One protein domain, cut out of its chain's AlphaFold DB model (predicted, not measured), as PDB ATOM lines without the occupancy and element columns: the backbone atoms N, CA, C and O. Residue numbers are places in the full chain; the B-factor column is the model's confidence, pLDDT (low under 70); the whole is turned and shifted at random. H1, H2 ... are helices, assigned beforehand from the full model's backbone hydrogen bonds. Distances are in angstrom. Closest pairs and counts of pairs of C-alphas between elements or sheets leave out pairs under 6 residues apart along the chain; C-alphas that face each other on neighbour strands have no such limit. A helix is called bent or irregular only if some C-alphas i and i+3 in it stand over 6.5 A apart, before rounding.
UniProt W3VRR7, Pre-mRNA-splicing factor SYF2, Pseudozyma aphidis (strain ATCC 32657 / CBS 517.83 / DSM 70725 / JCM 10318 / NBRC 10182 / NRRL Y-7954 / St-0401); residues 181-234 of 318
ATOM      1  N   GLY A 181     -31.242   7.840  56.118       93.31
ATOM      2  CA  GLY A 181     -31.513   8.836  55.076       93.31
ATOM      3  C   GLY A 181     -32.336  10.015  55.601       93.31
ATOM      4  O   GLY A 181     -31.881  11.159  55.554       93.31
ATOM      5  N   ASP A 182     -33.488   9.735  56.211       90.06
ATOM      6  CA  ASP A 182     -34.372  10.755  56.792       90.06
ATOM      7  C   ASP A 182     -33.678  11.566  57.899       90.06
ATOM      8  O   ASP A 182     -33.852  12.784  58.025       90.06
ATOM      9  N   ALA A 183     -32.872  10.899  58.731       89.19
ATOM     10  CA  ALA A 183     -32.101  11.561  59.778       89.19
ATOM     11  C   ALA A 183     -31.044  12.517  59.195       89.19
ATOM     12  O   ALA A 183     -30.849  13.615  59.738       89.19
ATOM     13  N   ALA A 184     -30.390  12.124  58.097       91.88
ATOM     14  CA  ALA A 184     -29.442  12.965  57.373       91.88
ATOM     15  C   ALA A 184     -30.145  14.162  56.718       91.88
ATOM     16  O   ALA A 184     -29.678  15.294  56.864       91.88
ATOM     17  N   GLU A 185     -31.311  13.956  56.100       91.06
ATOM     18  CA  GLU A 185     -32.101  15.041  55.512       91.06
ATOM     19  C   GLU A 185     -32.516  16.069  56.575       91.06
ATOM     20  O   GLU A 185     -32.297  17.274  56.414       91.06
ATOM     21  N   LYS A 186     -33.037  15.620  57.725       89.88
ATOM     22  CA  LYS A 186     -33.397  16.514  58.840       89.88
ATOM     23  C   LYS A 186     -32.191  17.287  59.376       89.88
ATOM     24  O   LYS A 186     -32.325  18.457  59.759       89.88
ATOM     25  N   ALA A 187     -31.017  16.656  59.434       90.44
ATOM     26  CA  ALA A 187     -29.780  17.328  59.825       90.44
ATOM     27  C   ALA A 187     -29.381  18.404  58.807       90.44
ATOM     28  O   ALA A 187     -29.120  19.540  59.210       90.44
ATOM     29  N   TYR A 188     -29.448  18.089  57.516       92.69
ATOM     30  CA  TYR A 188     -29.175  19.025  56.429       92.69
ATOM     31  C   TYR A 188     -30.144  20.215  56.424       92.69
ATOM     32  O   TYR A 188     -29.723  21.371  56.429       92.69
ATOM     33  N   GLN A 189     -31.452  19.972  56.547       92.88
ATOM     34  CA  GLN A 189     -32.448  21.046  56.650       92.88
ATOM     35  C   GLN A 189     -32.199  21.958  57.865       92.88
ATOM     36  O   GLN A 189     -32.430  23.169  57.807       92.88
ATOM     37  N   ARG A 190     -31.725  21.403  58.990       91.00
ATOM     38  CA  ARG A 190     -31.330  22.196  60.165       91.00
ATOM     39  C   ARG A 190     -30.102  23.061  59.867       91.00
ATOM     40  O   ARG A 190     -30.103  24.229  60.258       91.00
ATOM     41  N   GLN A 191     -29.103  22.521  59.170       91.56
ATOM     42  CA  GLN A 191     -27.908  23.263  58.752       91.56
ATOM     43  C   GLN A 191     -28.280  24.416  57.811       91.56
ATOM     44  O   GLN A 191     -27.901  25.556  58.080       91.56
ATOM     45  N   LEU A 192     -29.123  24.163  56.802       92.75
ATOM     46  CA  LEU A 192     -29.620  25.186  55.874       92.75
ATOM     47  C   LEU A 192     -30.306  26.353  56.587       92.75
ATOM     48  O   LEU A 192     -30.082  27.509  56.243       92.75
ATOM     49  N   ARG A 193     -31.108  26.074  57.619       91.19
ATOM     50  CA  ARG A 193     -31.765  27.126  58.417       91.19
ATOM     51  C   ARG A 193     -30.785  27.952  59.248       91.19
ATOM     52  O   ARG A 193     -31.096  29.089  59.593       91.19
ATOM     53  N   SER A 194     -29.648  27.372  59.626       88.94
ATOM     54  CA  SER A 194     -28.612  28.070  60.393       88.94
ATOM     55  C   SER A 194     -27.664  28.886  59.510       88.94
ATOM     56  O   SER A 194     -27.041  29.834  59.996       88.94
ATOM     57  N   LEU A 195     -27.581  28.541  58.222       89.88
ATOM     58  CA  LEU A 195     -26.752  29.223  57.242       89.88
ATOM     59  C   LEU A 195     -27.314  30.621  56.956       89.88
ATOM     60  O   LEU A 195     -28.476  30.785  56.592       89.88
ATOM     61  N   LYS A 196     -26.468  31.641  57.103       89.69
ATOM     62  CA  LYS A 196     -26.790  33.028  56.756       89.69
ATOM     63  C   LYS A 196     -25.946  33.433  55.546       89.69
ATOM     64  O   LYS A 196     -24.765  33.722  55.734       89.69
ATOM     65  N   PRO A 197     -26.503  33.406  54.324       90.38
ATOM     66  CA  PRO A 197     -25.747  33.751  53.127       90.38
ATOM     67  C   PRO A 197     -25.470  35.257  53.064       90.38
ATOM     68  O   PRO A 197     -26.354  36.075  53.325       90.38
ATOM     69  N   ASP A 198     -24.249  35.621  52.675       90.00
ATOM     70  CA  ASP A 198     -23.887  37.004  52.368       90.00
ATOM     71  C   ASP A 198     -24.255  37.324  50.913       90.00
ATOM     72  O   ASP A 198     -23.517  37.048  49.966       90.00
ATOM     73  N   VAL A 199     -25.450  37.887  50.743       90.94
ATOM     74  CA  VAL A 199     -26.011  38.206  49.425       90.94
ATOM     75  C   VAL A 199     -25.233  39.332  48.731       90.94
ATOM     76  O   VAL A 199     -25.250  39.413  47.504       90.94
ATOM     77  N   ALA A 200     -24.563  40.211  49.484       92.00
ATOM     78  CA  ALA A 200     -23.807  41.325  48.916       92.00
ATOM     79  C   ALA A 200     -22.486  40.834  48.316       92.00
ATOM     80  O   ALA A 200     -22.214  41.115  47.146       92.00
ATOM     81  N   ALA A 201     -21.726  40.037  49.073       88.25
ATOM     82  CA  ALA A 201     -20.498  39.414  48.580       88.25
ATOM     83  C   ALA A 201     -20.770  38.513  47.364       88.25
ATOM     84  O   ALA A 201     -20.052  38.577  46.367       88.25
ATOM     85  N   TYR A 202     -21.867  37.746  47.398       89.06
ATOM     86  CA  TYR A 202     -22.279  36.914  46.266       89.06
ATOM     87  C   TYR A 202     -22.565  37.732  44.997       89.06
ATOM     88  O   TYR A 202     -22.129  37.351  43.913       89.06
ATOM     89  N   LYS A 203     -23.277  38.864  45.109       91.38
ATOM     90  CA  LYS A 203     -23.555  39.742  43.958       91.38
ATOM     91  C   LYS A 203     -22.268  40.306  43.355       91.38
ATOM     92  O   LYS A 203     -22.098  40.232  42.147       91.38
ATOM     93  N   GLN A 204     -21.343  40.780  44.190       89.50
ATOM     94  CA  GLN A 204     -20.047  41.289  43.727       89.50
ATOM     95  C   GLN A 204     -19.238  40.212  42.997       89.50
ATOM     96  O   GLN A 204     -18.706  40.469  41.919       89.50
ATOM     97  N   GLN A 205     -19.187  38.996  43.551       85.31
ATOM     98  CA  GLN A 205     -18.512  37.868  42.911       85.31
ATOM     99  C   GLN A 205     -19.178  37.501  41.578       85.31
ATOM    100  O   GLN A 205     -18.490  37.316  40.579       85.31
ATOM    101  N   ARG A 206     -20.514  37.461  41.538       87.25
ATOM    102  CA  ARG A 206     -21.282  37.197  40.315       87.25
ATOM    103  C   ARG A 206     -21.002  38.236  39.225       87.25
ATOM    104  O   ARG A 206     -20.807  37.853  38.073       87.25
ATOM    105  N   ASP A 207     -20.984  39.520  39.569       87.69
ATOM    106  CA  ASP A 207     -20.753  40.612  38.614       87.69
ATOM    107  C   ASP A 207     -19.298  40.622  38.106       87.69
ATOM    108  O   ASP A 207     -19.046  40.860  36.917       87.69
ATOM    109  N   ALA A 208     -18.337  40.301  38.983       84.88
ATOM    110  CA  ALA A 208     -16.933  40.117  38.618       84.88
ATOM    111  C   ALA A 208     -16.755  38.932  37.656       84.88
ATOM    112  O   ALA A 208     -16.122  39.082  36.611       84.88
ATOM    113  N   ASP A 209     -17.385  37.793  37.944       80.88
ATOM    114  CA  ASP A 209     -17.346  36.613  37.078       80.88
ATOM    115  C   ASP A 209     -18.059  36.850  35.743       80.88
ATOM    116  O   ASP A 209     -17.604  36.379  34.699       80.88
ATOM    117  N   GLN A 210     -19.152  37.618  35.731       82.69
ATOM    118  CA  GLN A 210     -19.830  38.004  34.494       82.69
ATOM    119  C   GLN A 210     -18.980  38.962  33.647       82.69
ATOM    120  O   GLN A 210     -19.016  38.893  32.416       82.69
ATOM    121  N   SER A 211     -18.206  39.844  34.279       82.25
ATOM    122  CA  SER A 211     -17.238  40.700  33.585       82.25
ATOM    123  C   SER A 211     -16.060  39.888  33.038       82.25
ATOM    124  O   SER A 211     -15.706  40.041  31.868       82.25
ATOM    125  N   ALA A 212     -15.512  38.963  33.833       78.81
ATOM    126  CA  ALA A 212     -14.438  38.060  33.417       78.81
ATOM    127  C   ALA A 212     -14.866  37.166  32.243       78.81
ATOM    128  O   ALA A 212     -14.140  37.053  31.260       78.81
ATOM    129  N   ARG A 213     -16.101  36.645  32.267       76.56
ATOM    130  CA  ARG A 213     -16.713  35.933  31.132       76.56
ATOM    131  C   ARG A 213     -16.620  36.695  29.826       76.56
ATOM    132  O   ARG A 213     -16.224  36.131  28.814       76.56
ATOM    133  N   LYS A 214     -17.021  37.966  29.844       77.12
ATOM    134  CA  LYS A 214     -17.041  38.805  28.643       77.12
ATOM    135  C   LYS A 214     -15.633  39.100  28.125       77.12
ATOM    136  O   LYS A 214     -15.470  39.265  26.924       77.12
ATOM    137  N   ALA A 215     -14.645  39.181  29.015       77.81
ATOM    138  CA  ALA A 215     -13.272  39.529  28.661       77.81
ATOM    139  C   ALA A 215     -12.441  38.322  28.196       77.81
ATOM    140  O   ALA A 215     -11.753  38.401  27.183       77.81
ATOM    141  N   THR A 216     -12.489  37.212  28.932       69.81
ATOM    142  CA  THR A 216     -11.583  36.064  28.761       69.81
ATOM    143  C   THR A 216     -12.299  34.772  28.376       69.81
ATOM    144  O   THR A 216     -11.637  33.750  28.212       69.81
ATOM    145  N   GLY A 217     -13.633  34.768  28.290       67.81
ATOM    146  CA  GLY A 217     -14.443  33.562  28.059       67.81
ATOM    147  C   GLY A 217     -14.479  32.585  29.243       67.81
ATOM    148  O   GLY A 217     -15.340  31.713  29.293       67.81
ATOM    149  N   LYS A 218     -13.590  32.749  30.231       63.44
ATOM    150  CA  LYS A 218     -13.481  31.911  31.430       63.44
ATOM    151  C   LYS A 218     -14.291  32.486  32.579       63.44
ATOM    152  O   LYS A 218     -14.324  33.695  32.798       63.44
ATOM    153  N   ALA A 219     -14.920  31.599  33.335       63.06
ATOM    154  CA  ALA A 219     -15.821  31.972  34.406       63.06
ATOM    155  C   ALA A 219     -15.831  30.945  35.518       63.06
ATOM    156  O   ALA A 219     -15.964  29.755  35.246       63.06
ATOM    157  N   VAL A 220     -15.803  31.417  36.760       61.78
ATOM    158  CA  VAL A 220     -15.847  30.537  37.928       61.78
ATOM    159  C   VAL A 220     -17.297  30.225  38.325       61.78
ATOM    160  O   VAL A 220     -17.636  29.067  38.563       61.78
ATOM    161  N   VAL A 221     -18.202  31.213  38.329       58.22
ATOM    162  CA  VAL A 221     -19.605  31.017  38.750       58.22
ATOM    163  C   VAL A 221     -20.540  30.823  37.549       58.22
ATOM    164  O   VAL A 221     -21.095  31.770  37.004       58.22
ATOM    165  N   LEU A 222     -20.635  29.569  37.085       55.47
ATOM    166  CA  LEU A 222     -21.676  28.879  36.273       55.47
ATOM    167  C   LEU A 222     -22.524  29.638  35.221       55.47
ATOM    168  O   LEU A 222     -23.159  30.652  35.514       55.47
ATOM    169  N   GLY A 223     -22.538  29.108  33.986       48.50
ATOM    170  CA  GLY A 223     -23.356  29.600  32.866       48.50
ATOM    171  C   GLY A 223     -22.885  29.245  31.442       48.50
ATOM    172  O   GLY A 223     -23.165  30.027  30.540       48.50
ATOM    173  N   GLY A 224     -22.163  28.139  31.223       51.38
ATOM    174  CA  GLY A 224     -21.759  27.666  29.886       51.38
ATOM    175  C   GLY A 224     -21.197  26.237  29.916       51.38
ATOM    176  O   GLY A 224     -20.880  25.747  30.998       51.38
ATOM    177  N   ASP A 225     -21.083  25.596  28.745       56.81
ATOM    178  CA  ASP A 225     -20.700  24.179  28.560       56.81
ATOM    179  C   ASP A 225     -19.280  23.825  29.057       56.81
ATOM    180  O   ASP A 225     -18.973  22.657  29.285       56.81
ATOM    181  N   GLU A 226     -18.420  24.823  29.291       64.12
ATOM    182  CA  GLU A 226     -17.068  24.649  29.832       64.12
ATOM    183  C   GLU A 226     -17.025  25.062  31.316       64.12
ATOM    184  O   GLU A 226     -16.939  26.241  31.672       64.12
ATOM    185  N   ILE A 227     -17.133  24.073  32.209       67.56
ATOM    186  CA  ILE A 227     -17.082  24.271  33.663       67.56
ATOM    187  C   ILE A 227     -15.621  24.214  34.113       67.56
ATOM    188  O   ILE A 227     -15.014  23.144  34.153       67.56
ATOM    189  N   TYR A 228     -15.063  25.359  34.501       68.94
ATOM    190  CA  TYR A 228     -13.723  25.406  35.075       68.94
ATOM    191  C   TYR A 228     -13.763  25.000  36.560       68.94
ATOM    192  O   TYR A 228     -14.171  25.774  37.427       68.94
ATOM    193  N   TYR A 229     -13.346  23.768  36.859       71.69
ATOM    194  CA  TYR A 229     -13.202  23.237  38.218       71.69
ATOM    195  C   TYR A 229     -11.742  23.354  38.691       71.69
ATOM    196  O   TYR A 229     -10.825  23.008  37.955       71.69
ATOM    197  N   GLY A 230     -11.527  23.805  39.933       74.88
ATOM    198  CA  GLY A 230     -10.219  23.746  40.607       74.88
ATOM    199  C   GLY A 230      -9.495  25.079  40.843       74.88
ATOM    200  O   GLY A 230      -8.605  25.120  41.687       74.88
ATOM    201  N   ASP A 231      -9.908  26.178  40.201       77.69
ATOM    202  CA  ASP A 231      -9.272  27.500  40.397       77.69
ATOM    203  C   ASP A 231      -9.821  28.291  41.592       77.69
ATOM    204  O   ASP A 231      -9.227  29.287  42.013       77.69
ATOM    205  N   HIS A 232     -10.956  27.878  42.166       82.94
ATOM    206  CA  HIS A 232     -11.556  28.612  43.276       82.94
ATOM    207  C   HIS A 232     -10.743  28.434  44.561       82.94
ATOM    208  O   HIS A 232     -10.756  27.378  45.192       82.94
ATOM    209  N   ARG A 233     -10.072  29.510  44.974       87.50
ATOM    210  CA  ARG A 233      -9.416  29.624  46.277       87.50
ATOM    211  C   ARG A 233     -10.310  30.452  47.203       87.50
ATOM    212  O   ARG A 233     -10.344  31.674  47.048       87.50
ATOM    213  N   PRO A 234     -11.070  29.822  48.117       88.12
ATOM    214  CA  PRO A 234     -11.906  30.555  49.058       88.12
ATOM    215  C   PRO A 234     -11.050  31.448  49.962       88.12
ATOM    216  O   PRO A 234      -9.878  31.165  50.214       88.12
TER     217      PRO A 234
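Overview. This is residues 181 to 234 of the 318 residues of the protein "Pre-mRNA-splicing factor SYF2" of Pseudozyma aphidis (strain ATCC 32657 / CBS 517.83 / DSM 70725 / JCM 10318 / NBRC 10182 / NRRL Y-7954 / St-0401) (UniProt W3VRR7). Two separate helices form the arms of a wide, open V, with the tight link between them at its corner; after the second helix, H2, a long tail with no named element folds back beside that arm. The first arm, H1, sticks out from the body. The printed part has 54 residues, with two named helices in the order H1, H2 and no named strand; the class is all helix. The whole is extended, with a radius of gyration of the C-alphas of 15.5 A, and elongated, spanning 45 by 25 by 19 A.

Along the chain. H1 is residues 181 to 194, 20.2 A from first to last C-alpha; it begins with C-alpha 181 at (-31.513, 8.836, 55.076) and ends with C-alpha 194 at (-28.612, 28.070, 60.393), running mainly along increasing y. H2 is residues 199 to 216, 25.3 A long in the same measure, and runs mainly towards lower z, from C-alpha 199 at (-26.011, 38.206, 49.425) to C-alpha 216 at (-11.583, 36.064, 28.761). Residues 217 to 234 follow with no named element.

Arrangement. H1 and H2 are apart, with no C-alpha of the one within 8 A of the other. A tight link of 4 residues joins them. Residues 181 to 201 stand free, of which 181 to 194 belong to H1 and 199 to 201 to H2. In both H1 and H2 every O i to N i+4 pair is within hydrogen-bond range. Neither helix is bent or irregular.

Size, cuts and confidence. The two C-alphas farthest apart are those of Ala 183 and Ala 215, at 45.9 A. Without the residues that stand free, the body has 33 residues and spans 22 by 22 by 14 A. The printed part has no cut and no long link between its helices. The mean pLDDT of the printed part is 80.7; residues 216 to 228 are under 70.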